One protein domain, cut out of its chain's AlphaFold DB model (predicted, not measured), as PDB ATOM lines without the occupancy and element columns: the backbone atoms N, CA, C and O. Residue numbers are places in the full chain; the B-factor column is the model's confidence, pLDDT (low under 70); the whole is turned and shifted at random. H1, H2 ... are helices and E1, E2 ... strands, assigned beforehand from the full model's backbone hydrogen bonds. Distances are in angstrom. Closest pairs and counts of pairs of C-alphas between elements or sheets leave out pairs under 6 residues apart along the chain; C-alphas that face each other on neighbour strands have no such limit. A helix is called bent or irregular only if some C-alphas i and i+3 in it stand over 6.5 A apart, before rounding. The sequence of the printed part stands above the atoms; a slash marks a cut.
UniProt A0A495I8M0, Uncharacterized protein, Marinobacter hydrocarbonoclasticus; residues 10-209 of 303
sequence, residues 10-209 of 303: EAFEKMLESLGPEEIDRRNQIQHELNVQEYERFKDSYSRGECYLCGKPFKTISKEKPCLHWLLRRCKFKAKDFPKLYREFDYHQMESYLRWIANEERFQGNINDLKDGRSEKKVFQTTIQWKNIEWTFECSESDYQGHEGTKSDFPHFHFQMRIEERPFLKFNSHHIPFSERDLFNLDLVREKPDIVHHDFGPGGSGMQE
ATOM      1  N   GLU A  10     -31.562  15.424 -52.444       87.31
ATOM      2  CA  GLU A  10     -31.195  15.391 -53.867       87.31
ATOM      3  C   GLU A  10     -29.678  15.308 -54.062       87.31
ATOM      4  O   GLU A  10     -29.183  14.651 -54.980       87.31
ATOM      5  N   ALA A  11     -28.910  15.984 -53.205       87.75
ATOM      6  CA  ALA A  11     -27.454  15.911 -53.250       87.75
ATOM      7  C   ALA A  11     -26.953  14.507 -52.876       87.75
ATOM      8  O   ALA A  11     -25.968  14.035 -53.449       87.75
ATOM      9  N   PHE A  12     -27.634  13.832 -51.945       88.75
ATOM     10  CA  PHE A  12     -27.319  12.455 -51.575       88.75
ATOM     11  C   PHE A  12     -27.663  11.460 -52.687       88.75
ATOM     12  O   PHE A  12     -26.840  10.607 -53.008       88.75
ATOM     13  N   GLU A  13     -28.826  11.602 -53.323       88.81
ATOM     14  CA  GLU A  13     -29.215  10.805 -54.492       88.81
ATOM     15  C   GLU A  13     -28.176  10.922 -55.615       88.81
ATOM     16  O   GLU A  13     -27.631   9.911 -56.045       88.81
ATOM     17  N   LYS A  14     -27.779  12.144 -55.993       89.81
ATOM     18  CA  LYS A  14     -26.723  12.370 -57.002       89.81
ATOM     19  C   LYS A  14     -25.384  11.746 -56.606       89.81
ATOM     20  O   LYS A  14     -24.636  11.268 -57.457       89.81
ATOM     21  N   MET A  15     -25.051  11.766 -55.314       90.19
ATOM     22  CA  MET A  15     -23.860  11.085 -54.809       90.19
ATOM     23  C   MET A  15     -23.987   9.568 -54.988       90.19
ATOM     24  O   MET A  15     -23.026   8.953 -55.445       90.19
ATOM     25  N   LEU A  16     -25.136   8.966 -54.672       88.88
ATOM     26  CA  LEU A  16     -25.370   7.538 -54.893       88.88
ATOM     27  C   LEU A  16     -25.333   7.173 -56.378       88.88
ATOM     28  O   LEU A  16     -24.645   6.226 -56.723       88.88
ATOM     29  N   GLU A  17     -25.966   7.951 -57.257       88.19
ATOM     30  CA  GLU A  17     -25.922   7.741 -58.713       88.19
ATOM     31  C   GLU A  17     -24.497   7.815 -59.280       88.19
ATOM     32  O   GLU A  17     -24.176   7.169 -60.278       88.19
ATOM     33  N   SER A  18     -23.617   8.597 -58.642       92.75
ATOM     34  CA  SER A  18     -22.199   8.653 -59.012       92.75
ATOM     35  C   SER A  18     -21.414   7.397 -58.610       92.75
ATOM     36  O   SER A  18     -20.324   7.159 -59.138       92.75
ATOM     37  N   LEU A  19     -21.950   6.588 -57.691       89.88
ATOM     38  CA  LEU A  19     -21.429   5.266 -57.367       89.88
ATOM     39  C   LEU A  19     -22.036   4.266 -58.359       89.88
ATOM     40  O   LEU A  19     -23.249   4.172 -58.509       89.88
ATOM     41  N   GLY A  20     -21.199   3.489 -59.048       90.25
ATOM     42  CA  GLY A  20     -21.707   2.387 -59.869       90.25
ATOM     43  C   GLY A  20     -22.444   1.340 -59.011       90.25
ATOM     44  O   GLY A  20     -22.127   1.215 -57.824       90.25
ATOM     45  N   PRO A  21     -23.361   0.537 -59.589       91.12
ATOM     46  CA  PRO A  21     -24.119  -0.478 -58.846       91.12
ATOM     47  C   PRO A  21     -23.238  -1.428 -58.024       91.12
ATOM     48  O   PRO A  21     -23.510  -1.667 -56.856       91.12
ATOM     49  N   GLU A  22     -22.105  -1.867 -58.582       93.88
ATOM     50  CA  GLU A  22     -21.151  -2.744 -57.883       93.88
ATOM     51  C   GLU A  22     -20.562  -2.108 -56.612       93.88
ATOM     52  O   GLU A  22     -20.296  -2.790 -55.624       93.88
ATOM     53  N   GLU A  23     -20.341  -0.791 -56.619       94.56
ATOM     54  CA  GLU A  23     -19.824  -0.064 -55.458       94.56
ATOM     55  C   GLU A  23     -20.897   0.071 -54.374       94.56
ATOM     56  O   GLU A  23     -20.582  -0.054 -53.188       94.56
ATOM     57  N   ILE A  24     -22.149   0.309 -54.775       92.25
ATOM     58  CA  ILE A  24     -23.305   0.350 -53.872       92.25
ATOM     59  C   ILE A  24     -23.485  -1.018 -53.214       92.25
ATOM     60  O   ILE A  24     -23.487  -1.102 -51.986       92.25
ATOM     61  N   ASP A  25     -23.523  -2.088 -54.006       94.12
ATOM     62  CA  ASP A  25     -23.681  -3.456 -53.509       94.12
ATOM     63  C   ASP A  25     -22.542  -3.842 -52.567       94.12
ATOM     64  O   ASP A  25     -22.783  -4.362 -51.476       94.12
ATOM     65  N   ARG A  26     -21.290  -3.509 -52.917       95.75
ATOM     66  CA  ARG A  26     -20.144  -3.762 -52.034       95.75
ATOM     67  C   ARG A  26     -20.292  -3.037 -50.697       95.75
ATOM     68  O   ARG A  26     -19.983  -3.612 -49.655       95.75
ATOM     69  N   ARG A  27     -20.734  -1.774 -50.697       94.00
ATOM     70  CA  ARG A  27     -20.936  -0.999 -49.460       94.00
ATOM     71  C   ARG A  27     -22.079  -1.558 -48.623       94.00
ATOM     72  O   ARG A  27     -21.906  -1.694 -47.413       94.00
ATOM     73  N   ASN A  28     -23.190  -1.917 -49.258       92.44
ATOM     74  CA  ASN A  28     -24.334  -2.537 -48.599       92.44
ATOM     75  C   ASN A  28     -23.936  -3.869 -47.958       92.44
ATOM     76  O   ASN A  28     -24.242  -4.095 -46.791       92.44
ATOM     77  N   GLN A  29     -23.169  -4.701 -48.667       95.12
ATOM     78  CA  GLN A  29     -22.672  -5.973 -48.152       95.12
ATOM     79  C   GLN A  29     -21.741  -5.783 -46.946       95.12
ATOM     80  O   GLN A  29     -21.925  -6.437 -45.922       95.12
ATOM     81  N   ILE A  30     -20.784  -4.849 -47.021       96.12
ATOM     82  CA  ILE A  30     -19.896  -4.534 -45.888       96.12
ATOM     83  C   ILE A  30     -20.714  -4.067 -44.679       96.12
ATOM     84  O   ILE A  30     -20.478  -4.520 -43.559       96.12
ATOM     85  N   GLN A  31     -21.684  -3.172 -44.885       93.19
ATOM     86  CA  GLN A  31     -22.534  -2.683 -43.803       93.19
ATOM     87  C   GLN A  31     -23.384  -3.809 -43.203       93.19
ATOM     88  O   GLN A  31     -23.486  -3.912 -41.980       93.19
ATOM     89  N   HIS A  32     -23.949  -4.677 -44.042       93.88
ATOM     90  CA  HIS A  32     -24.716  -5.839 -43.613       93.88
ATOM     91  C   HIS A  32     -23.869  -6.783 -42.751       93.88
ATOM     92  O   HIS A  32     -24.277  -7.140 -41.648       93.88
ATOM     93  N   GLU A  33     -22.657  -7.126 -43.190       96.19
ATOM     94  CA  GLU A  33     -21.743  -7.989 -42.435       96.19
ATOM     95  C   GLU A  33     -21.356  -7.385 -41.079       96.19
ATOM     96  O   GLU A  33     -21.345  -8.091 -40.068       96.19
ATOM     97  N   LEU A  34     -21.084  -6.077 -41.029       95.94
ATOM     98  CA  LEU A  34     -20.802  -5.374 -39.773       95.94
ATOM     99  C   LEU A  34     -22.000  -5.421 -38.817       95.94
ATOM    100  O   LEU A  34     -21.820  -5.682 -37.624       95.94
ATOM    101  N   ASN A  35     -23.211  -5.224 -39.341       94.69
ATOM    102  CA  ASN A  35     -24.443  -5.273 -38.560       94.69
ATOM    103  C   ASN A  35     -24.714  -6.685 -38.019       94.69
ATOM    104  O   ASN A  35     -25.076  -6.836 -36.853       94.69
ATOM    105  N   VAL A  36     -24.494  -7.726 -38.830       96.31
ATOM    106  CA  VAL A  36     -24.616  -9.131 -38.404       96.31
ATOM    107  C   VAL A  36     -23.613  -9.445 -37.296       96.31
ATOM    108  O   VAL A  36     -23.990  -9.982 -36.256       96.31
ATOM    109  N   GLN A  37     -22.349  -9.051 -37.459       97.19
ATOM    110  CA  GLN A  37     -21.329  -9.253 -36.427       97.19
ATOM    111  C   GLN A  37     -21.660  -8.512 -35.127       97.19
ATOM    112  O   GLN A  37     -21.357  -9.004 -34.039       97.19
ATOM    113  N   GLU A  38     -22.235  -7.313 -35.211       97.38
ATOM    114  CA  GLU A  38     -22.694  -6.582 -34.033       97.38
ATOM    115  C   GLU A  38     -23.868  -7.268 -33.342       97.38
ATOM    116  O   GLU A  38     -23.837  -7.429 -32.117       97.38
ATOM    117  N   TYR A  39     -24.853  -7.726 -34.110       97.69
ATOM    118  CA  TYR A  39     -26.008  -8.424 -33.571       97.69
ATOM    119  C   TYR A  39     -25.619  -9.743 -32.888       97.69
ATOM    120  O   TYR A  39     -26.098 -10.035 -31.794       97.69
ATOM    121  N   GLU A  40     -24.656 -10.490 -33.433       98.06
ATOM    122  CA  GLU A  40     -24.140 -11.698 -32.776       98.06
ATOM    123  C   GLU A  40     -23.447 -11.388 -31.436       98.06
ATOM    124  O   GLU A  40     -23.675 -12.081 -30.442       98.06
ATOM    125  N   ARG A  41     -22.679 -10.288 -31.338       98.12
ATOM    126  CA  ARG A  41     -22.132  -9.829 -30.041       98.12
ATOM    127  C   ARG A  41     -23.233  -9.444 -29.055       98.12
ATOM    128  O   ARG A  41     -23.079  -9.650 -27.844       98.12
ATOM    129  N   PHE A  42     -24.321  -8.859 -29.557       98.50
ATOM    130  CA  PHE A  42     -25.498  -8.561 -28.755       98.50
ATOM    131  C   PHE A  42     -26.129  -9.838 -28.196       98.50
ATOM    132  O   PHE A  42     -26.250  -9.932 -26.975       98.50
ATOM    133  N   LYS A  43     -26.451 -10.824 -29.043       98.25
ATOM    134  CA  LYS A  43     -27.076 -12.096 -28.641       98.25
ATOM    135  C   LYS A  43     -26.236 -12.839 -27.611       98.25
ATOM    136  O   LYS A  43     -26.730 -13.242 -26.556       98.25
ATOM    137  N   ASP A  44     -24.937 -12.941 -27.878       98.25
ATOM    138  CA  ASP A  44     -23.970 -13.567 -26.983       98.25
ATOM    139  C   ASP A  44     -23.966 -12.898 -25.592       98.25
ATOM    140  O   ASP A  44     -24.105 -13.568 -24.566       98.25
ATOM    141  N   SER A  45     -23.921 -11.564 -25.538       98.44
ATOM    142  CA  SER A  45     -23.986 -10.818 -24.271       98.44
ATOM    143  C   SER A  45     -25.352 -10.930 -23.584       98.44
ATOM    144  O   SER A  45     -25.422 -11.095 -22.362       98.44
ATOM    145  N   TYR A  46     -26.441 -10.873 -24.356       98.06
ATOM    146  CA  TYR A  46     -27.811 -10.961 -23.855       98.06
ATOM    147  C   TYR A  46     -28.057 -12.298 -23.149       98.06
ATOM    148  O   TYR A  46     -28.568 -12.311 -22.025       98.06
ATOM    149  N   SER A  47     -27.581 -13.400 -23.741       97.56
ATOM    150  CA  SER A  47     -27.673 -14.753 -23.175       97.56
ATOM    151  C   SER A  47     -26.992 -14.887 -21.804       97.56
ATOM    152  O   SER A  47     -27.441 -15.651 -20.948       97.56
ATOM    153  N   ARG A  48     -25.951 -14.083 -21.542       97.81
ATOM    154  CA  ARG A  48     -25.253 -14.007 -20.247       97.81
ATOM    155  C   ARG A  48     -25.875 -13.018 -19.257       97.81
ATOM    156  O   ARG A  48     -25.403 -12.896 -18.125       97.81
ATOM    157  N   GLY A  49     -26.920 -12.289 -19.646       97.75
ATOM    158  CA  GLY A  49     -27.500 -11.217 -18.833       97.75
ATOM    159  C   GLY A  49     -26.616  -9.966 -18.752       97.75
ATOM    160  O   GLY A  49     -26.630  -9.247 -17.739       97.75
ATOM    161  N   GLU A  50     -25.840  -9.709 -19.805       98.44
ATOM    162  CA  GLU A  50     -24.884  -8.612 -19.927       98.44
ATOM    163  C   GLU A  50     -25.253  -7.670 -21.077       98.44
ATOM    164  O   GLU A  50     -25.838  -8.054 -22.086       98.44
ATOM    165  N   CYS A  51     -24.895  -6.397 -20.934       98.19
ATOM    166  CA  CYS A  51     -25.070  -5.414 -21.992       98.19
ATOM    167  C   CYS A  51     -23.856  -5.408 -22.922       98.19
ATOM    168  O   CYS A  51     -22.767  -5.036 -22.483       98.19
ATOM    169  N   TYR A  52     -24.056  -5.716 -24.204       97.94
ATOM    170  CA  TYR A  52     -22.981  -5.724 -25.205       97.94
ATOM    171  C   TYR A  52     -22.295  -4.362 -25.393       97.94
ATOM    172  O   TYR A  52     -21.104  -4.312 -25.676       97.94
ATOM    173  N   LEU A  53     -23.016  -3.255 -25.170       97.44
ATOM    174  CA  LEU A  53     -22.474  -1.900 -25.332       97.44
ATOM    175  C   LEU A  53     -21.425  -1.549 -24.271       97.44
ATOM    176  O   LEU A  53     -20.499  -0.790 -24.542       97.44
ATOM    177  N   CYS A  54     -21.580  -2.047 -23.040       97.31
ATOM    178  CA  CYS A  54     -20.676  -1.695 -21.940       97.31
ATOM    179  C   CYS A  54     -19.954  -2.884 -21.298       97.31
ATOM    180  O   CYS A  54     -19.133  -2.664 -20.404       97.31
ATOM    181  N   GLY A  55     -20.268  -4.115 -21.709       97.25
ATOM    182  CA  GLY A  55     -19.717  -5.356 -21.161       97.25
ATOM    183  C   GLY A  55     -20.073  -5.603 -19.693       97.25
ATOM    184  O   GLY A  55     -19.379  -6.347 -19.009       97.25
ATOM    185  N   LYS A  56     -21.100  -4.929 -19.153       97.88
ATOM    186  CA  LYS A  56     -21.493  -5.051 -17.739       97.88
ATOM    187  C   LYS A  56     -22.811  -5.810 -17.594       97.88
ATOM    188  O   LYS A  56     -23.696  -5.649 -18.436       97.88
ATOM    189  N   PRO A  57     -23.023  -6.516 -16.468       98.31
ATOM    190  CA  PRO A  57     -24.316  -7.113 -16.147       98.31
ATOM    191  C   PRO A  57     -25.448  -6.082 -16.146       98.31
ATOM    192  O   PRO A  57     -25.256  -4.970 -15.637       98.31
ATOM    193  N   PHE A  58     -26.656  -6.469 -16.572       98.00
ATOM    194  CA  PHE A  58     -27.821  -5.567 -16.626       98.00
ATOM    195  C   PHE A  58     -28.194  -4.922 -15.283       98.00
ATOM    196  O   PHE A  58     -28.832  -3.871 -15.244       98.00
ATOM    197  N   LYS A  59     -27.779  -5.522 -14.162       97.69
ATOM    198  CA  LYS A  59     -27.974  -4.975 -12.806       97.69
ATOM    199  C   LYS A  59     -27.073  -3.780 -12.471       97.69
ATOM    200  O   LYS A  59     -27.307  -3.090 -11.477       97.69
ATOM    201  N   THR A  60     -26.050  -3.522 -13.281       96.88
ATOM    202  CA  THR A  60     -25.040  -2.490 -13.028       96.88
ATOM    203  C   THR A  60     -25.519  -1.111 -13.477       96.88
ATOM    204  O   THR A  60     -26.241  -0.985 -14.460       96.88
ATOM    205  N   ILE A  61     -25.101  -0.049 -12.786       95.88
ATOM    206  CA  ILE A  61     -25.353   1.342 -13.187       95.88
ATOM    207  C   ILE A  61     -24.093   2.180 -12.952       95.88
ATOM    208  O   ILE A  61     -23.444   2.038 -11.920       95.88
ATOM    209  N   SER A  62     -23.745   3.049 -13.903       93.69
ATOM    210  CA  SER A  62     -22.553   3.904 -13.844       93.69
ATOM    211  C   SER A  62     -22.910   5.323 -14.255       93.69
ATOM    212  O   SER A  62     -22.995   5.622 -15.437       93.69
ATOM    213  N   LYS A  63     -23.121   6.234 -13.304       89.69
ATOM    214  CA  LYS A  63     -23.569   7.601 -13.639       89.69
ATOM    215  C   LYS A  63     -22.599   8.376 -14.541       89.69
ATOM    216  O   LYS A  63     -23.055   9.296 -15.206       89.69
ATOM    217  N   GLU A  64     -21.325   7.996 -14.535       92.94
ATOM    218  CA  GLU A  64     -20.257   8.544 -15.381       92.94
ATOM    219  C   GLU A  64     -20.220   7.930 -16.784       92.94
ATOM    220  O   GLU A  64     -19.643   8.511 -17.690       92.94
ATOM    221  N   LYS A  65     -20.818   6.746 -16.964       95.44
ATOM    222  CA  LYS A  65     -20.883   6.032 -18.246       95.44
ATOM    223  C   LYS A  65     -22.323   5.563 -18.484       95.44
ATOM    224  O   LYS A  65     -22.637   4.412 -18.150       95.44
ATOM    225  N   PRO A  66     -23.217   6.468 -18.932       97.12
ATOM    226  CA  PRO A  66     -24.595   6.135 -19.276       97.12
ATOM    227  C   PRO A  66     -24.667   5.008 -20.303       97.12
ATOM    228  O   PRO A  66     -23.795   4.889 -21.154       97.12
ATOM    229  N   CYS A  67     -25.673   4.138 -20.197       98.31
ATOM    230  CA  CYS A  67     -25.818   3.004 -21.106       98.31
ATOM    231  C   CYS A  67     -27.286   2.602 -21.262       98.31
ATOM    232  O   CYS A  67     -28.048   2.632 -20.291       98.31
ATOM    233  N   LEU A  68     -27.672   2.202 -22.474       98.25
ATOM    234  CA  LEU A  68     -29.058   1.898 -22.837       98.25
ATOM    235  C   LEU A  68     -29.678   0.768 -22.011       98.25
ATOM    236  O   LEU A  68     -30.882   0.799 -21.757       98.25
ATOM    237  N   HIS A  69     -28.882  -0.159 -21.462       98.44
ATOM    238  CA  HIS A  69     -29.422  -1.227 -20.610       98.44
ATOM    239  C   HIS A  69     -30.111  -0.726 -19.336       98.44
ATOM    240  O   HIS A  69     -30.818  -1.483 -18.673       98.44
ATOM    241  N   TRP A  70     -29.940   0.547 -18.973       98.25
ATOM    242  CA  TRP A  70     -30.680   1.157 -17.868       98.25
ATOM    243  C   TRP A  70     -32.191   1.158 -18.118       98.25
ATOM    244  O   TRP A  70     -32.963   1.050 -17.162       98.25
ATOM    245  N   LEU A  71     -32.603   1.214 -19.389       98.19
ATOM    246  CA  LEU A  71     -34.000   1.155 -19.816       98.19
ATOM    247  C   LEU A  71     -34.638  -0.212 -19.549       98.19
ATOM    248  O   LEU A  71     -35.850  -0.277 -19.400       98.19
ATOM    249  N   LEU A  72     -33.839  -1.267 -19.347       97.94
ATOM    250  CA  LEU A  72     -34.323  -2.593 -18.928       97.94
ATOM    251  C   LEU A  72     -34.748  -2.637 -17.458       97.94
ATOM    252  O   LEU A  72     -35.216  -3.657 -16.963       97.94
ATOM    253  N   ARG A  73     -34.479  -1.566 -16.703       96.50
ATOM    254  CA  ARG A  73     -34.786  -1.412 -15.274       96.50
ATOM    255  C   ARG A  73     -34.302  -2.544 -14.354       96.50
ATOM    256  O   ARG A  73     -34.676  -2.599 -13.185       96.50
ATOM    257  N   ARG A  74     -33.371  -3.377 -14.819       96.44
ATOM    258  CA  ARG A  74     -32.677  -4.402 -14.021       96.44
ATOM    259  C   ARG A  74     -31.664  -3.796 -13.042       96.44
ATOM    260  O   ARG A  74     -31.269  -4.450 -12.080       96.44
ATOM    261  N   CYS A  75     -31.259  -2.544 -13.260       95.88
ATOM    262  CA  CYS A  75     -30.406  -1.753 -12.372       95.88
ATOM    263  C   CYS A  75     -31.205  -0.663 -11.634       95.88
ATOM    264  O   CYS A  75     -32.390  -0.466 -11.887       95.88
ATOM    265  N   LYS A  76     -30.559   0.107 -10.741       95.00
ATOM    266  CA  LYS A  76     -31.181   1.195  -9.947       95.00
ATOM    267  C   LYS A  76     -31.444   2.496 -10.743       95.00
ATOM    268  O   LYS A  76     -31.269   3.588 -10.199       95.00
ATOM    269  N   PHE A  77     -31.849   2.387 -12.008       96.75
ATOM    270  CA  PHE A  77     -32.189   3.520 -12.875       96.75
ATOM    271  C   PHE A  77     -33.355   4.350 -12.306       96.75
ATOM    272  O   PHE A  77     -34.317   3.808 -11.762       96.75
ATOM    273  N   LYS A  78     -33.273   5.681 -12.397       95.31
ATOM    274  CA  LYS A  78     -34.321   6.614 -11.951       95.31
ATOM    275  C   LYS A  78     -34.695   7.541 -13.101       95.31
ATOM    276  O   LYS A  78     -33.827   7.918 -13.876       95.31
ATOM    277  N   ALA A  79     -35.946   8.001 -13.140       93.94
ATOM    278  CA  ALA A  79     -36.428   8.902 -14.190       93.94
ATOM    279  C   ALA A  79     -35.542  10.151 -14.388       93.94
ATOM    280  O   ALA A  79     -35.258  10.542 -15.512       93.94
ATOM    281  N   LYS A  80     -35.012  10.724 -13.298       93.56
ATOM    282  CA  LYS A  80     -34.094  11.878 -13.346       93.56
ATOM    283  C   LYS A  80     -32.736  11.604 -14.009       93.56
ATOM    284  O   LYS A  80     -32.005  12.547 -14.287       93.56
ATOM    285  N   ASP A  81     -32.363  10.338 -14.181       94.81
ATOM    286  CA  ASP A  81     -31.133   9.936 -14.863       94.81
ATOM    287  C   ASP A  81     -31.359   9.746 -16.374       94.81
ATOM    288  O   ASP A  81     -30.380   9.665 -17.109       94.81
ATOM    289  N   PHE A  82     -32.611   9.729 -16.856       95.62
ATOM    290  CA  PHE A  82     -32.939   9.579 -18.279       95.62
ATOM    291  C   PHE A  82     -32.273  10.631 -19.186       95.62
ATOM    292  O   PHE A  82     -31.746  10.235 -20.224       95.62
ATOM    293  N   PRO A  83     -32.139  11.916 -18.780       95.19
ATOM    294  CA  PRO A  83     -31.369  12.901 -19.539       95.19
ATOM    295  C   PRO A  83     -29.911  12.567 -19.809       95.19
ATOM    296  O   PRO A  83     -29.301  13.208 -20.652       95.19
ATOM    297  N   LYS A  84     -29.330  11.601 -19.100       96.12
ATOM    298  CA  LYS A  84     -27.971  11.137 -19.381       96.12
ATOM    299  C   LYS A  84     -27.923  10.130 -20.521       96.12
ATOM    300  O   LYS A  84     -26.864   9.958 -21.090       96.12
ATOM    301  N   LEU A  85     -29.029   9.450 -20.822       96.25
ATOM    302  CA  LEU A  85     -29.079   8.483 -21.916       96.25
ATOM    303  C   LEU A  85     -29.200   9.208 -23.248       96.25
ATOM    304  O   LEU A  85     -28.313   9.082 -24.076       96.25
ATOM    305  N   TYR A  86     -30.213  10.060 -23.407       93.88
ATOM    306  CA  TYR A  86     -30.449  10.738 -24.685       93.88
ATOM    307  C   TYR A  86     -29.442  11.859 -25.018       93.88
ATOM    308  O   TYR A  86     -29.574  12.542 -26.025       93.88
ATOM    309  N   ARG A  87     -28.460  12.109 -24.142       94.56
ATOM    310  CA  ARG A  87     -27.289  12.946 -24.458       94.56
ATOM    311  C   ARG A  87     -26.146  12.151 -25.082       94.56
ATOM    312  O   ARG A  87     -25.309  12.756 -25.733       94.56
ATOM    313  N   GLU A  88     -26.106  10.845 -24.835       96.00
ATOM    314  CA  GLU A  88     -25.049   9.938 -25.294       96.00
ATOM    315  C   GLU A  88     -25.508   9.066 -26.465       96.00
ATOM    316  O   GLU A  88     -24.688   8.651 -27.273       96.00
ATOM    317  N   PHE A  89     -26.810   8.782 -26.546       97.38
ATOM    318  CA  PHE A  89     -27.404   7.927 -27.564       97.38
ATOM    319  C   PHE A  89     -28.466   8.691 -28.342       97.38
ATOM    320  O   PHE A  89     -29.291   9.393 -27.745       97.38
ATOM    321  N   ASP A  90     -28.429   8.529 -29.658       96.81
ATOM    322  CA  ASP A  90     -29.393   9.106 -30.585       96.81
ATOM    323  C   ASP A  90     -30.696   8.281 -30.649       96.81
ATOM    324  O   ASP A  90     -30.839   7.250 -29.978       96.81
ATOM    325  N   TYR A  91     -31.691   8.769 -31.398       97.31
ATOM    326  CA  TYR A  91     -32.981   8.082 -31.519       97.31
ATOM    327  C   TYR A  91     -32.805   6.675 -32.094       97.31
ATOM    328  O   TYR A  91     -33.303   5.707 -31.511       97.31
ATOM    329  N   HIS A  92     -32.066   6.562 -33.198       96.69
ATOM    330  CA  HIS A  92     -31.876   5.299 -33.895       96.69
ATOM    331  C   HIS A  92     -31.199   4.244 -33.008       96.69
ATOM    332  O   HIS A  92     -31.645   3.098 -32.953       96.69
ATOM    333  N   GLN A  93     -30.164   4.617 -32.255       97.31
ATOM    334  CA  GLN A  93     -29.467   3.738 -31.316       97.31
ATOM    335  C   GLN A  93     -30.373   3.295 -30.166       97.31
ATOM    336  O   GLN A  93     -30.360   2.123 -29.779       97.31
ATOM    337  N   MET A  94     -31.155   4.227 -29.606       98.25
ATOM    338  CA  MET A  94     -32.103   3.919 -28.536       98.25
ATOM    339  C   MET A  94     -33.166   2.924 -29.003       98.25
ATOM    340  O   MET A  94     -33.433   1.950 -28.299       98.25
ATOM    341  N   GLU A  95     -33.770   3.160 -30.166       98.12
ATOM    342  CA  GLU A  95     -34.822   2.299 -30.695       98.12
ATOM    343  C   GLU A  95     -34.269   0.941 -31.149       98.12
ATOM    344  O   GLU A  95     -34.809  -0.082 -30.727       98.12
ATOM    345  N   SER A  96     -33.143   0.903 -31.875       97.88
ATOM    346  CA  SER A  96     -32.489  -0.351 -32.295       97.88
ATOM    347  C   SER A  96     -32.180  -1.254 -31.107       97.88
ATOM    348  O   SER A  96     -32.572  -2.418 -31.091       97.88
ATOM    349  N   TYR A  97     -31.556  -0.710 -30.056       98.56
ATOM    350  CA  TYR A  97     -31.231  -1.483 -28.857       98.56
ATOM    351  C   TYR A  97     -32.476  -2.112 -28.220       98.56
ATOM    352  O   TYR A  97     -32.444  -3.270 -27.811       98.56
ATOM    353  N   LEU A  98     -33.574  -1.360 -28.111       98.62
ATOM    354  CA  LEU A  98     -34.800  -1.859 -27.490       98.62
ATOM    355  C   LEU A  98     -35.540  -2.863 -28.377       98.62
ATOM    356  O   LEU A  98     -36.082  -3.829 -27.845       98.62
ATOM    357  N   ARG A  99     -35.518  -2.674 -29.702       98.62
ATOM    358  CA  ARG A  99     -36.046  -3.646 -30.670       98.62
ATOM    359  C   ARG A  99     -35.303  -4.973 -30.565       98.62
ATOM    360  O   ARG A  99     -35.946  -6.005 -30.411       98.62
ATOM    361  N   TRP A 100     -33.971  -4.936 -30.509       98.50
ATOM    362  CA  TRP A 100     -33.150  -6.141 -30.363       98.50
ATOM    363  C   TRP A 100     -33.493  -6.883 -29.071       98.50
ATOM    364  O   TRP A 100     -33.750  -8.078 -29.094       98.50
ATOM    365  N   ILE A 101     -33.595  -6.166 -27.947       98.50
ATOM    366  CA  ILE A 101     -34.003  -6.745 -26.658       98.50
ATOM    367  C   ILE A 101     -35.382  -7.419 -26.730       98.50
ATOM    368  O   ILE A 101     -35.569  -8.487 -26.150       98.50
ATOM    369  N   ALA A 102     -36.356  -6.790 -27.388       98.06
ATOM    370  CA  ALA A 102     -37.712  -7.318 -27.505       98.06
ATOM    371  C   ALA A 102     -37.779  -8.564 -28.401       98.06
ATOM    372  O   ALA A 102     -38.481  -9.525 -28.066       98.06
ATOM    373  N   ASN A 103     -37.013  -8.556 -29.492       97.56
ATOM    374  CA  ASN A 103     -36.957  -9.636 -30.471       97.56
ATOM    375  C   ASN A 103     -36.225 -10.888 -29.973       97.56
ATOM    376  O   ASN A 103     -36.539 -11.973 -30.450       97.56
ATOM    377  N   GLU A 104     -35.350 -10.777 -28.965       96.56
ATOM    378  CA  GLU A 104     -34.800 -11.961 -28.279       96.56
ATOM    379  C   GLU A 104     -35.849 -12.737 -27.473       96.56
ATOM    380  O   GLU A 104     -35.636 -13.903 -27.153       96.56
ATOM    381  N   GLU A 105     -36.966 -12.104 -27.101       94.69
ATOM    382  CA  GLU A 105     -38.056 -12.790 -26.396       94.69
ATOM    383  C   GLU A 105     -39.121 -13.287 -27.381       94.69
ATOM    384  O   GLU A 105     -39.545 -14.435 -27.299       94.69
ATOM    385  N   ARG A 106     -39.548 -12.426 -28.317       93.19
ATOM    386  CA  ARG A 106     -40.520 -12.767 -29.363       93.19
ATOM    387  C   ARG A 106     -40.277 -11.917 -30.602       93.19
ATOM    388  O   ARG A 106     -40.569 -10.719 -30.598       93.19
ATOM    389  N   PHE A 107     -39.764 -12.553 -31.652       93.81
ATOM    390  CA  PHE A 107     -39.424 -11.895 -32.911       93.81
ATOM    391  C   PHE A 107     -40.658 -11.246 -33.557       93.81
ATOM    392  O   PHE A 107     -41.685 -11.906 -33.732       93.81
ATOM    393  N   GLN A 108     -40.550  -9.951 -33.873       94.50
ATOM    394  CA  GLN A 108     -41.552  -9.034 -34.442       94.50
ATOM    395  C   GLN A 108     -42.811  -8.807 -33.587       94.50
ATOM    396  O   GLN A 108     -43.291  -7.680 -33.479       94.50
ATOM    397  N   GLY A 109     -43.337  -9.837 -32.920       95.12
ATOM    398  CA  GLY A 109     -44.593  -9.772 -32.174       95.12
ATOM    399  C   GLY A 109     -44.575  -8.800 -30.990       95.12
ATOM    400  O   GLY A 109     -45.631  -8.368 -30.541       95.12
ATOM    401  N   ASN A 110     -43.401  -8.442 -30.467       97.06
ATOM    402  CA  ASN A 110     -43.256  -7.497 -29.354       97.06
ATOM    403  C   ASN A 110     -43.092  -6.029 -29.786       97.06
ATOM    404  O   ASN A 110     -42.892  -5.160 -28.933       97.06
ATOM    405  N   ILE A 111     -43.148  -5.731 -31.084       97.75
ATOM    406  CA  ILE A 111     -42.888  -4.393 -31.624       97.75
ATOM    407  C   ILE A 111     -44.047  -3.993 -32.527       97.75
ATOM    408  O   ILE A 111     -44.244  -4.575 -33.584       97.75
ATOM    409  N   ASN A 112     -44.793  -2.965 -32.137       96.56
ATOM    410  CA  ASN A 112     -45.830  -2.372 -32.969       96.56
ATOM    411  C   ASN A 112     -45.380  -1.017 -33.514       96.56
ATOM    412  O   ASN A 112     -45.413  -0.008 -32.806       96.56
ATOM    413  N   ASP A 113     -44.984  -1.018 -34.778       95.31
ATOM    414  CA  ASP A 113     -44.602   0.139 -35.589       95.31
ATOM    415  C   ASP A 113     -45.480   0.296 -36.842       95.31
ATOM    416  O   ASP A 113     -45.098   0.980 -37.794       95.31
ATOM    417  N   LEU A 114     -46.677  -0.303 -36.830       93.81
ATOM    418  CA  LEU A 114     -47.603  -0.292 -37.961       93.81
ATOM    419  C   LEU A 114     -47.955   1.135 -38.404       93.81
ATOM    420  O   LEU A 114     -48.450   1.955 -37.618       93.81
ATOM    421  N   LYS A 115     -47.777   1.405 -39.701       89.56
ATOM    422  CA  LYS A 115     -48.114   2.678 -40.358       89.56
ATOM    423  C   LYS A 115     -49.621   2.964 -40.295       89.56
ATOM    424  O   LYS A 115     -50.003   4.100 -40.026       89.56
ATOM    425  N   ASP A 116     -50.459   1.937 -40.421       83.56
ATOM    426  CA  ASP A 116     -51.928   2.066 -40.376       83.56
ATOM    427  C   ASP A 116     -52.478   2.255 -38.952       83.56
ATOM    428  O   ASP A 116     -53.591   2.741 -38.749       83.56
ATOM    429  N   GLY A 117     -51.697   1.888 -37.932       71.94
ATOM    430  CA  GLY A 117     -52.103   1.996 -36.530       71.94
ATOM    431  C   GLY A 117     -51.833   3.370 -35.900       71.94
ATOM    432  O   GLY A 117     -52.334   3.661 -34.804       71.94
ATOM    433  N   ARG A 118     -51.048   4.227 -36.567       83.00
ATOM    434  CA  ARG A 118     -50.689   5.574 -36.095       83.00
ATOM    435  C   ARG A 118     -51.524   6.656 -36.784       83.00
ATOM    436  O   ARG A 118     -52.085   6.468 -37.853       83.00
ATOM    437  N   SER A 119     -51.614   7.831 -36.162       82.75
ATOM    438  CA  SER A 119     -52.272   8.986 -36.796       82.75
ATOM    439  C   SER A 119     -51.456   9.480 -37.994       82.75
ATOM    440  O   SER A 119     -50.245   9.614 -37.871       82.75
ATOM    441  N   GLU A 120     -52.118   9.883 -39.084       81.88
ATOM    442  CA  GLU A 120     -51.487  10.492 -40.276       81.88
ATOM    443  C   GLU A 120     -50.574  11.692 -39.961       81.88
ATOM    444  O   GLU A 120     -49.660  12.011 -40.708       81.88
ATOM    445  N   LYS A 121     -50.786  12.358 -38.819       87.06
ATOM    446  CA  LYS A 121     -49.962  13.490 -38.362       87.06
ATOM    447  C   LYS A 121     -48.635  13.060 -37.727       87.06
ATOM    448  O   LYS A 121     -47.909  13.913 -37.207       87.06
ATOM    449  N   LYS A 122     -48.363  11.757 -37.647       91.19
ATOM    450  CA  LYS A 122     -47.167  11.182 -37.034       91.19
ATOM    451  C   LYS A 122     -46.155  10.805 -38.106       91.19
ATOM    452  O   LYS A 122     -46.470  10.039 -39.010       91.19
ATOM    453  N   VAL A 123     -44.928  11.285 -37.928       93.44
ATOM    454  CA  VAL A 123     -43.767  10.822 -38.696       93.44
ATOM    455  C   VAL A 123     -43.464   9.375 -38.329       93.44
ATOM    456  O   VAL A 123     -43.303   8.531 -39.206       93.44
ATOM    457  N   PHE A 124     -43.468   9.074 -37.028       93.88
ATOM    458  CA  PHE A 124     -43.438   7.712 -36.517       93.88
ATOM    459  C   PHE A 124     -44.125   7.595 -35.163       93.88
ATOM    460  O   PHE A 124     -44.292   8.574 -34.422       93.88
ATOM    461  N   GLN A 125     -44.525   6.366 -34.851       94.75
ATOM    462  CA  GLN A 125     -44.997   5.972 -33.539       94.75
ATOM    463  C   GLN A 125     -44.764   4.471 -33.366       94.75
ATOM    464  O   GLN A 125     -45.383   3.682 -34.071       94.75
ATOM    465  N   THR A 126     -43.894   4.107 -32.429       96.00
ATOM    466  CA  THR A 126     -43.490   2.717 -32.181       96.00
ATOM    467  C   THR A 126     -43.737   2.379 -30.721       96.00
ATOM    468  O   THR A 126     -43.240   3.095 -29.851       96.00
ATOM    469  N   THR A 127     -44.446   1.286 -30.434       97.25
ATOM    470  CA  THR A 127     -44.498   0.671 -29.099       97.25
ATOM    471  C   THR A 127     -43.688  -0.624 -29.095       97.25
ATOM    472  O   THR A 127     -43.908  -1.487 -29.933       97.25
ATOM    473  N   ILE A 128     -42.793  -0.783 -28.124       98.31
ATOM    474  CA  ILE A 128     -41.953  -1.970 -27.932       98.31
ATOM    475  C   ILE A 128     -42.230  -2.533 -26.543       98.31
ATOM    476  O   ILE A 128     -42.147  -1.799 -25.555       98.31
ATOM    477  N   GLN A 129     -42.514  -3.827 -26.454       97.62
ATOM    478  CA  GLN A 129     -42.738  -4.526 -25.195       97.62
ATOM    479  C   GLN A 129     -41.598  -5.501 -24.899       97.62
ATOM    480  O   GLN A 129     -41.106  -6.212 -25.765       97.62
ATOM    481  N   TRP A 130     -41.181  -5.553 -23.638       97.44
ATOM    482  CA  TRP A 130     -40.251  -6.557 -23.147       97.44
ATOM    483  C   TRP A 130     -40.572  -6.885 -21.696       97.44
ATOM    484  O   TRP A 130     -40.407  -6.050 -20.799       97.44
ATOM    485  N   LYS A 131     -41.017  -8.121 -21.451       95.44
ATOM    486  CA  LYS A 131     -41.436  -8.586 -20.120       95.44
ATOM    487  C   LYS A 131     -42.498  -7.637 -19.555       95.44
ATOM    488  O   LYS A 131     -43.531  -7.419 -20.176       95.44
ATOM    489  N   ASN A 132     -42.240  -7.040 -18.396       95.69
ATOM    490  CA  ASN A 132     -43.140  -6.090 -17.750       95.69
ATOM    491  C   ASN A 132     -42.876  -4.621 -18.132       95.69
ATOM    492  O   ASN A 132     -43.368  -3.725 -17.444       95.69
ATOM    493  N   ILE A 133     -42.075  -4.350 -19.166       97.81
ATOM    494  CA  ILE A 133     -41.705  -3.000 -19.600       97.81
ATOM    495  C   ILE A 133     -42.279  -2.721 -20.987       97.81
ATOM    496  O   ILE A 133     -42.204  -3.555 -21.881       97.81
ATOM    497  N   GLU A 134     -42.809  -1.515 -21.159       97.88
ATOM    498  CA  GLU A 134     -43.233  -0.972 -22.449       97.88
ATOM    499  C   GLU A 134     -42.474   0.332 -22.703       97.88
ATOM    500  O   GLU A 134     -42.402   1.201 -21.823       97.88
ATOM    501  N   TRP A 135     -41.921   0.478 -23.901       97.94
ATOM    502  CA  TRP A 135     -41.322   1.711 -24.392       97.94
ATOM    503  C   TRP A 135     -42.112   2.221 -25.584       97.94
ATOM    504  O   TRP A 135     -42.520   1.443 -26.441       97.94
ATOM    505  N   THR A 136     -42.303   3.533 -25.667       96.50
ATOM    506  CA  THR A 136     -42.936   4.141 -26.835       96.50
ATOM    507  C   THR A 136     -42.134   5.326 -27.324       96.50
ATOM    508  O   THR A 136     -41.843   6.239 -26.548       96.50
ATOM    509  N   PHE A 137     -41.847   5.329 -28.620       96.38
ATOM    510  CA  PHE A 137     -41.272   6.445 -29.356       96.38
ATOM    511  C   PHE A 137     -42.371   7.103 -30.188       96.38
ATOM    512  O   PHE A 137     -43.167   6.417 -30.823       96.38
ATOM    513  N   GLU A 138     -42.450   8.432 -30.184       94.31
ATOM    514  CA  GLU A 138     -43.353   9.156 -31.083       94.31
ATOM    515  C   GLU A 138     -42.736  10.459 -31.596       94.31
ATOM    516  O   GLU A 138     -42.055  11.176 -30.862       94.31
ATOM    517  N   CYS A 139     -43.068  10.813 -32.834       94.88
ATOM    518  CA  CYS A 139     -42.770  12.115 -33.414       94.88
ATOM    519  C   CYS A 139     -43.947  12.549 -34.297       94.88
ATOM    520  O   CYS A 139     -44.370  11.812 -35.190       94.88
ATOM    521  N   SER A 140     -44.543  13.710 -34.012       93.88
ATOM    522  CA  SER A 140     -45.504  14.334 -34.933       93.88
ATOM    523  C   SER A 140     -44.798  15.166 -35.996       93.88
ATOM    524  O   SER A 140     -43.657  15.564 -35.795       93.88
ATOM    525  N   GLU A 141     -45.491  15.507 -37.084       93.31
ATOM    526  CA  GLU A 141     -44.937  16.415 -38.098       93.31
ATOM    527  C   GLU A 141     -44.497  17.751 -37.477       93.31
ATOM    528  O   GLU A 141     -43.422  18.260 -37.775       93.31
ATOM    529  N   SER A 142     -45.263  18.289 -36.521       92.56
ATOM    530  CA  SER A 142     -44.861  19.501 -35.794       92.56
ATOM    531  C   SER A 142     -43.628  19.303 -34.911       92.56
ATOM    532  O   SER A 142     -42.802  20.205 -34.817       92.56
ATOM    533  N   ASP A 143     -43.471  18.136 -34.275       94.44
ATOM    534  CA  ASP A 143     -42.279  17.853 -33.464       94.44
ATOM    535  C   ASP A 143     -41.044  17.674 -34.361       94.44
ATOM    536  O   ASP A 143     -39.951  18.111 -34.004       94.44
ATOM    537  N   TYR A 144     -41.235  17.094 -35.551       94.75
ATOM    538  CA  TYR A 144     -40.204  16.903 -36.568       94.75
ATOM    539  C   TYR A 144     -39.687  18.220 -37.140       94.75
ATOM    540  O   TYR A 144     -38.483  18.376 -37.325       94.75
ATOM    541  N   GLN A 145     -40.569  19.186 -37.398       92.25
ATOM    542  CA  GLN A 145     -40.163  20.526 -37.835       92.25
ATOM    543  C   GLN A 145     -39.601  21.363 -36.672       92.25
ATOM    544  O   GLN A 145     -38.709  22.193 -36.859       92.25
ATOM    545  N   GLY A 146     -40.088  21.103 -35.457       91.62
ATOM    546  CA  GLY A 146     -39.877  21.937 -34.284       91.62
ATOM    547  C   GLY A 146     -40.987  22.979 -34.127       91.62
ATOM    548  O   GLY A 146     -41.571  23.476 -35.089       91.62
ATOM    549  N   HIS A 147     -41.276  23.337 -32.879       88.06
ATOM    550  CA  HIS A 147     -42.333  24.285 -32.527       88.06
ATOM    551  C   HIS A 147     -41.781  25.711 -32.512       88.06
ATOM    552  O   HIS A 147     -41.356  26.202 -31.459       88.06
ATOM    553  N   GLU A 148     -41.750  26.359 -33.677       86.81
ATOM    554  CA  GLU A 148     -41.234  27.725 -33.835       86.81
ATOM    555  C   GLU A 148     -41.833  28.696 -32.799       86.81
ATOM    556  O   GLU A 148     -43.031  28.678 -32.506       86.81
ATOM    557  N   GLY A 149     -40.978  29.524 -32.190       84.00
ATOM    558  CA  GLY A 149     -41.383  30.478 -31.152       84.00
ATOM    559  C   GLY A 149     -41.621  29.871 -29.762       84.00
ATOM    560  O   GLY A 149     -42.057  30.582 -28.854       84.00
ATOM    561  N   THR A 150     -41.330  28.582 -29.554       87.69
ATOM    562  CA  THR A 150     -41.438  27.921 -28.242       87.69
ATOM    563  C   THR A 150     -40.079  27.457 -27.708       87.69
ATOM    564  O   THR A 150     -39.050  27.591 -28.357       87.69
ATOM    565  N   LYS A 151     -40.059  26.866 -26.503       84.06
ATOM    566  CA  LYS A 151     -38.845  26.250 -25.927       84.06
ATOM    567  C   LYS A 151     -38.390  24.972 -26.650       84.06
ATOM    568  O   LYS A 151     -37.317  24.468 -26.330       84.06
ATOM    569  N   SER A 152     -39.214  24.447 -27.552       86.88
ATOM    570  CA  SER A 152     -38.972  23.226 -28.322       86.88
ATOM    571  C   SER A 152     -38.999  23.541 -29.822       86.88
ATOM    572  O   SER A 152     -39.626  22.829 -30.599       86.88
ATOM    573  N   ASP A 153     -38.355  24.640 -30.219       91.19
ATOM    574  CA  ASP A 153     -38.251  25.165 -31.593       91.19
ATOM    575  C   ASP A 153     -37.249  24.410 -32.488       91.19
ATOM    576  O   ASP A 153     -36.840  24.899 -33.549       91.19
ATOM    577  N   PHE A 154     -36.867  23.212 -32.053       92.50
ATOM    578  CA  PHE A 154     -35.952  22.299 -32.716       92.50
ATOM    579  C   PHE A 154     -36.640  20.946 -32.966       92.50
ATOM    580  O   PHE A 154     -37.519  20.567 -32.184       92.50
ATOM    581  N   PRO A 155     -36.231  20.198 -34.004       95.38
ATOM    582  CA  PRO A 155     -36.704  18.838 -34.248       95.38
ATOM    583  C   PRO A 155     -36.479  17.909 -33.052       95.38
ATOM    584  O   PRO A 155     -35.360  17.800 -32.542       95.38
ATOM    585  N   HIS A 156     -37.524  17.222 -32.604       96.00
ATOM    586  CA  HIS A 156     -37.445  16.315 -31.461       96.00
ATOM    587  C   HIS A 156     -38.460  15.175 -31.543       96.00
ATOM    588  O   HIS A 156     -39.435  15.213 -32.294       96.00
ATOM    589  N   PHE A 157     -38.251  14.171 -30.698       96.06
ATOM    590  CA  PHE A 157     -39.208  13.105 -30.439       96.06
ATOM    591  C   PHE A 157     -39.561  13.036 -28.954       96.06
ATOM    592  O   PHE A 157     -38.919  13.650 -28.090       96.06
ATOM    593  N   HIS A 158     -40.604  12.271 -28.653       95.81
ATOM    594  CA  HIS A 158     -40.976  11.929 -27.292       95.81
ATOM    595  C   HIS A 158     -40.747  10.448 -27.021       95.81
ATOM    596  O   HIS A 158     -40.941   9.594 -27.883       95.81
ATOM    597  N   PHE A 159     -40.397  10.165 -25.769       95.94
ATOM    598  CA  PHE A 159     -40.205   8.819 -25.257       95.94
ATOM    599  C   PHE A 159     -41.058   8.606 -24.008       95.94
ATOM    600  O   PHE A 159     -41.041   9.416 -23.072       95.94
ATOM    601  N   GLN A 160     -41.786   7.497 -23.975       95.75
ATOM    602  CA  GLN A 160     -42.479   6.997 -22.798       95.75
ATOM    603  C   GLN A 160     -41.889   5.651 -22.389       95.75
ATOM    604  O   GLN A 160     -41.499   4.841 -23.219       95.75
ATOM    605  N   MET A 161     -41.860   5.419 -21.080       96.75
ATOM    606  CA  MET A 161     -41.563   4.117 -20.502       96.75
ATOM    607  C   MET A 161     -42.613   3.803 -19.445       96.75
ATOM    608  O   MET A 161     -42.850   4.625 -18.548       96.75
ATOM    609  N   ARG A 162     -43.216   2.621 -19.520       95.94
ATOM    610  CA  ARG A 162     -44.123   2.078 -18.505       95.94
ATOM    611  C   ARG A 162     -43.535   0.795 -17.932       95.94
ATOM    612  O   ARG A 162     -42.828   0.070 -18.617       95.94
ATOM    613  N   ILE A 163     -43.807   0.554 -16.657       96.12
ATOM    614  CA  ILE A 163     -43.448  -0.682 -15.957       96.12
ATOM    615  C   ILE A 163     -44.738  -1.202 -15.343       96.12
ATOM    616  O   ILE A 163     -45.366  -0.461 -14.585       96.12
ATOM    617  N   GLU A 164     -45.142  -2.423 -15.690       93.69
ATOM    618  CA  GLU A 164     -46.432  -3.004 -15.288       93.69
ATOM    619  C   GLU A 164     -47.579  -2.025 -15.581       93.69
ATOM    620  O   GLU A 164     -48.342  -1.637 -14.697       93.69
ATOM    621  N   GLU A 165     -47.602  -1.504 -16.814       89.88
ATOM    622  CA  GLU A 165     -48.559  -0.502 -17.305       89.88
ATOM    623  C   GLU A 165     -48.543   0.855 -16.573       89.88
ATOM    624  O   GLU A 165     -49.270   1.784 -16.940       89.88
ATOM    625  N   ARG A 166     -47.688   1.056 -15.568       93.00
ATOM    626  CA  ARG A 166     -47.605   2.323 -14.833       93.00
ATOM    627  C   ARG A 166     -46.563   3.242 -15.464       93.00
ATOM    628  O   ARG A 166     -45.429   2.811 -15.676       93.00
ATOM    629  N   PRO A 167     -46.885   4.522 -15.733       93.00
ATOM    630  CA  PRO A 167     -45.913   5.462 -16.282       93.00
ATOM    631  C   PRO A 167     -44.691   5.636 -15.370       93.00
ATOM    632  O   PRO A 167     -44.814   6.105 -14.238       93.00
ATOM    633  N   PHE A 168     -43.507   5.322 -15.895       95.12
ATOM    634  CA  PHE A 168     -42.211   5.592 -15.268       95.12
ATOM    635  C   PHE A 168     -41.551   6.838 -15.879       95.12
ATOM    636  O   PHE A 168     -41.085   7.719 -15.153       95.12
ATOM    637  N   LEU A 169     -41.590   6.953 -17.211       94.38
ATOM    638  CA  LEU A 169     -41.268   8.158 -17.982       94.38
ATOM    639  C   LEU A 169     -42.503   8.548 -18.803       94.38
ATOM    640  O   LEU A 169     -43.124   7.689 -19.424       94.38
ATOM    641  N   LYS A 170     -42.898   9.826 -18.791       90.06
ATOM    642  CA  LYS A 170     -44.088  10.310 -19.516       90.06
ATOM    643  C   LYS A 170     -43.668  11.028 -20.803       90.06
ATOM    644  O   LYS A 170     -42.677  11.751 -20.780       90.06
ATOM    645  N   PHE A 171     -44.486  10.943 -21.860       79.88
ATOM    646  CA  PHE A 171     -44.246  11.634 -23.141       79.88
ATOM    647  C   PHE A 171     -43.924  13.124 -22.978       79.88
ATOM    648  O   PHE A 171     -42.902  13.611 -23.441       79.88
ATOM    649  N   ASN A 172     -44.762  13.847 -22.230       73.50
ATOM    650  CA  ASN A 172     -44.628  15.298 -22.065       73.50
ATOM    651  C   ASN A 172     -43.442  15.713 -21.170       73.50
ATOM    652  O   ASN A 172     -43.291  16.897 -20.877       73.50
ATOM    653  N   SER A 173     -42.665  14.763 -20.644       75.94
ATOM    654  CA  SER A 173     -41.563  15.064 -19.731       75.94
ATOM    655  C   SER A 173     -40.293  15.497 -20.459       75.94
ATOM    656  O   SER A 173     -39.488  16.204 -19.858       75.94
ATOM    657  N   HIS A 174     -40.109  15.090 -21.719       79.44
ATOM    658  CA  HIS A 174     -38.872  15.327 -22.458       79.44
ATOM    659  C   HIS A 174     -39.176  15.598 -23.938       79.44
ATOM    660  O   HIS A 174     -39.910  14.840 -24.568       79.44
ATOM    661  N   HIS A 175     -38.604  16.682 -24.466       92.31
ATOM    662  CA  HIS A 175     -38.442  16.909 -25.903       92.31
ATOM    663  C   HIS A 175     -37.010  16.488 -26.218       92.31
ATOM    664  O   HIS A 175     -36.068  17.188 -25.833       92.31
ATOM    665  N   ILE A 176     -36.845  15.290 -26.771       94.88
ATOM    666  CA  ILE A 176     -35.525  14.706 -26.993       94.88
ATOM    667  C   ILE A 176     -35.049  15.152 -28.375       94.88
ATOM    668  O   ILE A 176     -35.711  14.807 -29.353       94.88
ATOM    669  N   PRO A 177     -33.968  15.945 -28.473       94.88
ATOM    670  CA  PRO A 177     -33.496  16.431 -29.761       94.88
ATOM    671  C   PRO A 177     -33.060  15.259 -30.635       94.88
ATOM    672  O   PRO A 177     -32.396  14.342 -30.151       94.88
ATOM    673  N   PHE A 178     -33.399  15.318 -31.918       96.19
ATOM    674  CA  PHE A 178     -32.776  14.436 -32.896       96.19
ATOM    675  C   PHE A 178     -31.309  14.821 -33.101       96.19
ATOM    676  O   PHE A 178     -30.954  16.005 -33.075       96.19
ATOM    677  N   SER A 179     -30.460  13.819 -33.323       94.81
ATOM    678  CA  SER A 179     -29.106  14.039 -33.829       94.81
ATOM    679  C   SER A 179     -29.130  14.419 -35.317       94.81
ATOM    680  O   SER A 179     -30.138  14.251 -36.003       94.81
ATOM    681  N   GLU A 180     -28.004  14.908 -35.847       93.00
ATOM    682  CA  GLU A 180     -27.872  15.139 -37.296       93.00
ATOM    683  C   GLU A 180     -28.034  13.837 -38.095       93.00
ATOM    684  O   GLU A 180     -28.632  13.850 -39.167       93.00
ATOM    685  N   ARG A 181     -27.564  12.708 -37.547       91.44
ATOM    686  CA  ARG A 181     -27.714  11.381 -38.157       91.44
ATOM    687  C   ARG A 181     -29.172  10.929 -38.187       91.44
ATOM    688  O   ARG A 181     -29.613  10.416 -39.209       91.44
ATOM    689  N   ASP A 182     -29.914  11.142 -37.101       95.12
ATOM    690  CA  ASP A 182     -31.340  10.801 -37.059       95.12
ATOM    691  C   ASP A 182     -32.115  11.585 -38.115       95.12
ATOM    692  O   ASP A 182     -32.896  11.006 -38.862       95.12
ATOM    693  N   LEU A 183     -31.888  12.902 -38.195       94.50
ATOM    694  CA  LEU A 183     -32.568  13.743 -39.179       94.50
ATOM    695  C   LEU A 183     -32.182  13.367 -40.600       94.50
ATOM    696  O   LEU A 183     -33.063  13.266 -41.438       94.50
ATOM    697  N   PHE A 184     -30.903  13.090 -40.851       91.56
ATOM    698  CA  PHE A 184     -30.448  12.604 -42.146       91.56
ATOM    699  C   PHE A 184     -31.188  11.328 -42.575       91.56
ATOM    700  O   PHE A 184     -31.738  11.280 -43.674       91.56
ATOM    701  N   ASN A 185     -31.267  10.326 -41.697       91.12
ATOM    702  CA  ASN A 185     -31.974   9.081 -41.993       91.12
ATOM    703  C   ASN A 185     -33.480   9.314 -42.195       91.12
ATOM    704  O   ASN A 185     -34.067   8.781 -43.133       91.12
ATOM    705  N   LEU A 186     -34.109  10.122 -41.337       93.12
ATOM    706  CA  LEU A 186     -35.539  10.425 -41.429       93.12
ATOM    707  C   LEU A 186     -35.889  11.228 -42.689       93.12
ATOM    708  O   LEU A 186     -36.918  10.953 -43.303       93.12
ATOM    709  N   ASP A 187     -35.055  12.193 -43.081       92.62
ATOM    710  CA  ASP A 187     -35.233  12.978 -44.306       92.62
ATOM    711  C   ASP A 187     -35.146  12.055 -45.533       92.62
ATOM    712  O   ASP A 187     -36.056  12.048 -46.360       92.62
ATOM    713  N   LEU A 188     -34.126  11.189 -45.606       91.00
ATOM    714  CA  LEU A 188     -33.956  10.261 -46.730       91.00
ATOM    715  C   LEU A 188     -35.098   9.255 -46.869       91.00
ATOM    716  O   LEU A 188     -35.625   9.087 -47.961       91.00
ATOM    717  N   VAL A 189     -35.514   8.609 -45.781       90.25
ATOM    718  CA  VAL A 189     -36.590   7.602 -45.830       90.25
ATOM    719  C   VAL A 189     -37.922   8.224 -46.243       90.25
ATOM    720  O   VAL A 189     -38.755   7.565 -46.859       90.25
ATOM    721  N   ARG A 190     -38.150   9.497 -45.900       89.38
ATOM    722  CA  ARG A 190     -39.390  10.199 -46.249       89.38
ATOM    723  C   ARG A 190     -39.381  10.730 -47.674       89.38
ATOM    724  O   ARG A 190     -40.417  10.687 -48.326       89.38
ATOM    725  N   GLU A 191     -38.253  11.260 -48.135       90.94
ATOM    726  CA  GLU A 191     -38.163  11.929 -49.438       90.94
ATOM    727  C   GLU A 191     -37.699  11.004 -50.567       90.94
ATOM    728  O   GLU A 191     -38.010  11.257 -51.731       90.94
ATOM    729  N   LYS A 192     -36.962   9.936 -50.239       91.38
ATOM    730  CA  LYS A 192     -36.349   8.989 -51.181       91.38
ATOM    731  C   LYS A 192     -36.541   7.517 -50.747       91.38
ATOM    732  O   LYS A 192     -35.560   6.768 -50.717       91.38
ATOM    733  N   PRO A 193     -37.777   7.066 -50.434       89.25
ATOM    734  CA  PRO A 193     -38.035   5.705 -49.945       89.25
ATOM    735  C   PRO A 193     -37.648   4.603 -50.944       89.25
ATOM    736  O   PRO A 193     -37.294   3.506 -50.528       89.25
ATOM    737  N   ASP A 194     -37.668   4.902 -52.245       89.25
ATOM    738  CA  ASP A 194     -37.312   3.945 -53.306       89.25
ATOM    739  C   ASP A 194     -35.792   3.749 -53.459       89.25
ATOM    740  O   ASP A 194     -35.343   2.841 -54.154       89.25
ATOM    741  N   ILE A 195     -34.991   4.616 -52.829       86.81
ATOM    742  CA  ILE A 195     -33.526   4.639 -52.952       86.81
ATOM    743  C   ILE A 195     -32.871   4.201 -51.648       86.81
ATOM    744  O   ILE A 195     -31.839   3.530 -51.655       86.81
ATOM    745  N   VAL A 196     -33.454   4.602 -50.519       86.88
ATOM    746  CA  VAL A 196     -32.909   4.334 -49.192       86.88
ATOM    747  C   VAL A 196     -33.949   3.609 -48.363       86.88
ATOM    748  O   VAL A 196     -34.956   4.182 -47.953       86.88
ATOM    749  N   HIS A 197     -33.635   2.359 -48.047       86.00
ATOM    750  CA  HIS A 197     -34.319   1.623 -47.003       86.00
ATOM    751  C   HIS A 197     -33.591   1.822 -45.672       86.00
ATOM    752  O   HIS A 197     -32.364   1.744 -45.601       86.00
ATOM    753  N   HIS A 198     -34.348   2.074 -44.611       86.62
ATOM    754  CA  HIS A 198     -33.820   2.178 -43.258       86.62
ATOM    755  C   HIS A 198     -34.453   1.099 -42.390       86.62
ATOM    756  O   HIS A 198     -35.661   1.114 -42.163       86.62
ATOM    757  N   ASP A 199     -33.614   0.235 -41.835       90.12
ATOM    758  CA  ASP A 199     -33.990  -0.747 -40.824       90.12
ATOM    759  C   ASP A 199     -33.360  -0.395 -39.467       90.12
ATOM    760  O   ASP A 199     -32.692   0.625 -39.311       90.12
ATOM    761  N   PHE A 200     -33.603  -1.229 -38.460       94.81
ATOM    762  CA  PHE A 200     -32.983  -1.117 -37.137       94.81
ATOM    763  C   PHE A 200     -31.971  -2.249 -36.900       94.81
ATOM    764  O   PHE A 200     -31.809  -2.727 -35.777       94.81
ATOM    765  N   GLY A 201     -31.315  -2.717 -37.962       92.38
ATOM    766  CA  GLY A 201     -30.387  -3.841 -37.969       92.38
ATOM    767  C   GLY A 201     -31.059  -5.225 -37.912       92.38
ATOM    768  O   GLY A 201     -32.284  -5.327 -37.843       92.38
ATOM    769  N   PRO A 202     -30.264  -6.314 -37.885       92.56
ATOM    770  CA  PRO A 202     -30.761  -7.691 -38.008       92.56
ATOM    771  C   PRO A 202     -31.746  -8.119 -36.912       92.56
ATOM    772  O   PRO A 202     -32.640  -8.920 -37.158       92.56
ATOM    773  N   GLY A 203     -31.606  -7.569 -35.702       94.38
ATOM    774  CA  GLY A 203     -32.542  -7.786 -34.596       94.38
ATOM    775  C   GLY A 203     -33.661  -6.746 -34.514       94.38
ATOM    776  O   GLY A 203     -34.354  -6.683 -33.502       94.38
ATOM    777  N   GLY A 204     -33.787  -5.860 -35.502       96.44
ATOM    778  CA  GLY A 204     -34.603  -4.646 -35.446       96.44
ATOM    779  C   GLY A 204     -36.023  -4.773 -36.001       96.44
ATOM    780  O   GLY A 204     -36.831  -3.864 -35.795       96.44
ATOM    781  N   SER A 205     -36.326  -5.879 -36.681       95.88
ATOM    782  CA  SER A 205     -37.579  -6.052 -37.422       95.88
ATOM    783  C   SER A 205     -38.810  -5.908 -36.522       95.88
ATOM    784  O   SER A 205     -38.869  -6.492 -35.435       95.88
ATOM    785  N   GLY A 206     -39.774  -5.098 -36.960       96.25
ATOM    786  CA  GLY A 206     -41.041  -4.858 -36.268       96.25
ATOM    787  C   GLY A 206     -42.244  -5.457 -36.992       96.25
ATOM    788  O   GLY A 206     -42.111  -6.108 -38.028       96.25
ATOM    789  N   MET A 207     -43.442  -5.222 -36.455       96.00
ATOM    790  CA  MET A 207     -44.685  -5.717 -37.053       96.00
ATOM    791  C   MET A 207     -44.959  -5.139 -38.447       96.00
ATOM    792  O   MET A 207     -45.592  -5.816 -39.248       96.00
ATOM    793  N   GLN A 208     -44.491  -3.928 -38.769       94.62
ATOM    794  CA  GLN A 208     -44.643  -3.370 -40.117       94.62
ATOM    795  C   GLN A 208     -43.947  -4.239 -41.170       94.62
ATOM    796  O   GLN A 208     -44.579  -4.602 -42.156       94.62
ATOM    797  N   GLU A 209     -42.690  -4.615 -40.938       94.19
ATOM    798  CA  GLU A 209     -41.967  -5.532 -41.829       94.19
ATOM    799  C   GLU A 209     -42.631  -6.915 -41.846       94.19
ATOM    800  O   GLU A 209     -42.746  -7.539 -42.894       94.19
TER     801      GLU A 209
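Overview. This is residues 10 to 209 of the 303 residues of an uncharacterized protein of Marinobacter hydrocarbonoclasticus (UniProt A0A495I8M0). A twisted sheet of four strands, with helix H5 over one face, makes the core; the long helix H2 passes that side of it, off the sheet, its far part standing free and making a corner with the small helix H1. H7 lies beyond one end of the sheet, toward H1, and the tail 192 to 209 has no named element. The printed part has 200 residues, with seven named helices and four named strands in the order H1 H2 H3 H4 H5 E1 E2 H6 E3 E4 H7; the sheet runs E1 E2 E3 E4, antiparallel throughout, and the class is mixed, helices and strands. It is compact, with a radius of gyration of the C-alphas of 17.5 A, and spans 50 by 46 by 35 A.

Arrangement. H1, residues 10 to 18, and H2, residues 21 to 47, are close but not clearly touching, C-alphas 16 and 24 being closest at 7.5 A; at 73 degrees they are only just about perpendicular. H2 is close but not clearly touching to H5, residues 91 to 103, at C-alphas 46 and 101, 8.0 A apart, a steep tilt of 57 degrees, the same way. E1, residues 122 to 130, and E2, residues 133 to 140, form a hairpin, with N 128 and O 135 at 2.8 A. E3, residues 156 to 163, is antiparallel to E2, with N 160 and O 136 at 2.9 A, and forms a hairpin with E4, residues 166 to 169, with N 163 and O 166 at 2.9 A. H5 and this sheet make two layers, a helix on one face of a sheet: H5 is over E1 and E2 at a height over the sheet of 9.2 A, slantwise at 34 degrees to E2 on the local plane, with C-alphas 102 and 130 closest at 5.1 A. H3, residues 68 to 72, only grazes the sheet, as do H4, residues 79 to 84, and H7, residues 180 to 191. H6, residues 141 to 145, is on the opposite face from H5, over none of the strands. H7 and H1 are near each other, with 5 pairs of C-alphas within 10 A. In H1, H2, H5, H6 and H7 every O i to N i+4 pair is within hydrogen-bond range; H3 has 0 of 1 and H4 0 of 2, with 2 of 2 and 2 of 3 O i to N i+3 pairs within range.

Along the chain. H1 begins at C-alpha 10, (-31.195, 15.391, -53.867). H2 is 38.6 A long, H5 18.2 A and H7 16.2 A; H4 is only just irregular, with C-alphas 80 and 83 at 6.8 A. E1, E2 and E3 measure 23.6, 23.5 and 23.8 A. H7 ends at C-alpha 191, (-38.163, 11.929, -49.438).

Size, cuts and confidence. The C-alphas of Gly 20 and Arg 166 are farthest apart, 52.0 A. The printed part has no cut. The links H2 to H3 and H5 to E1 are long. No printed residue is under pLDDT 70.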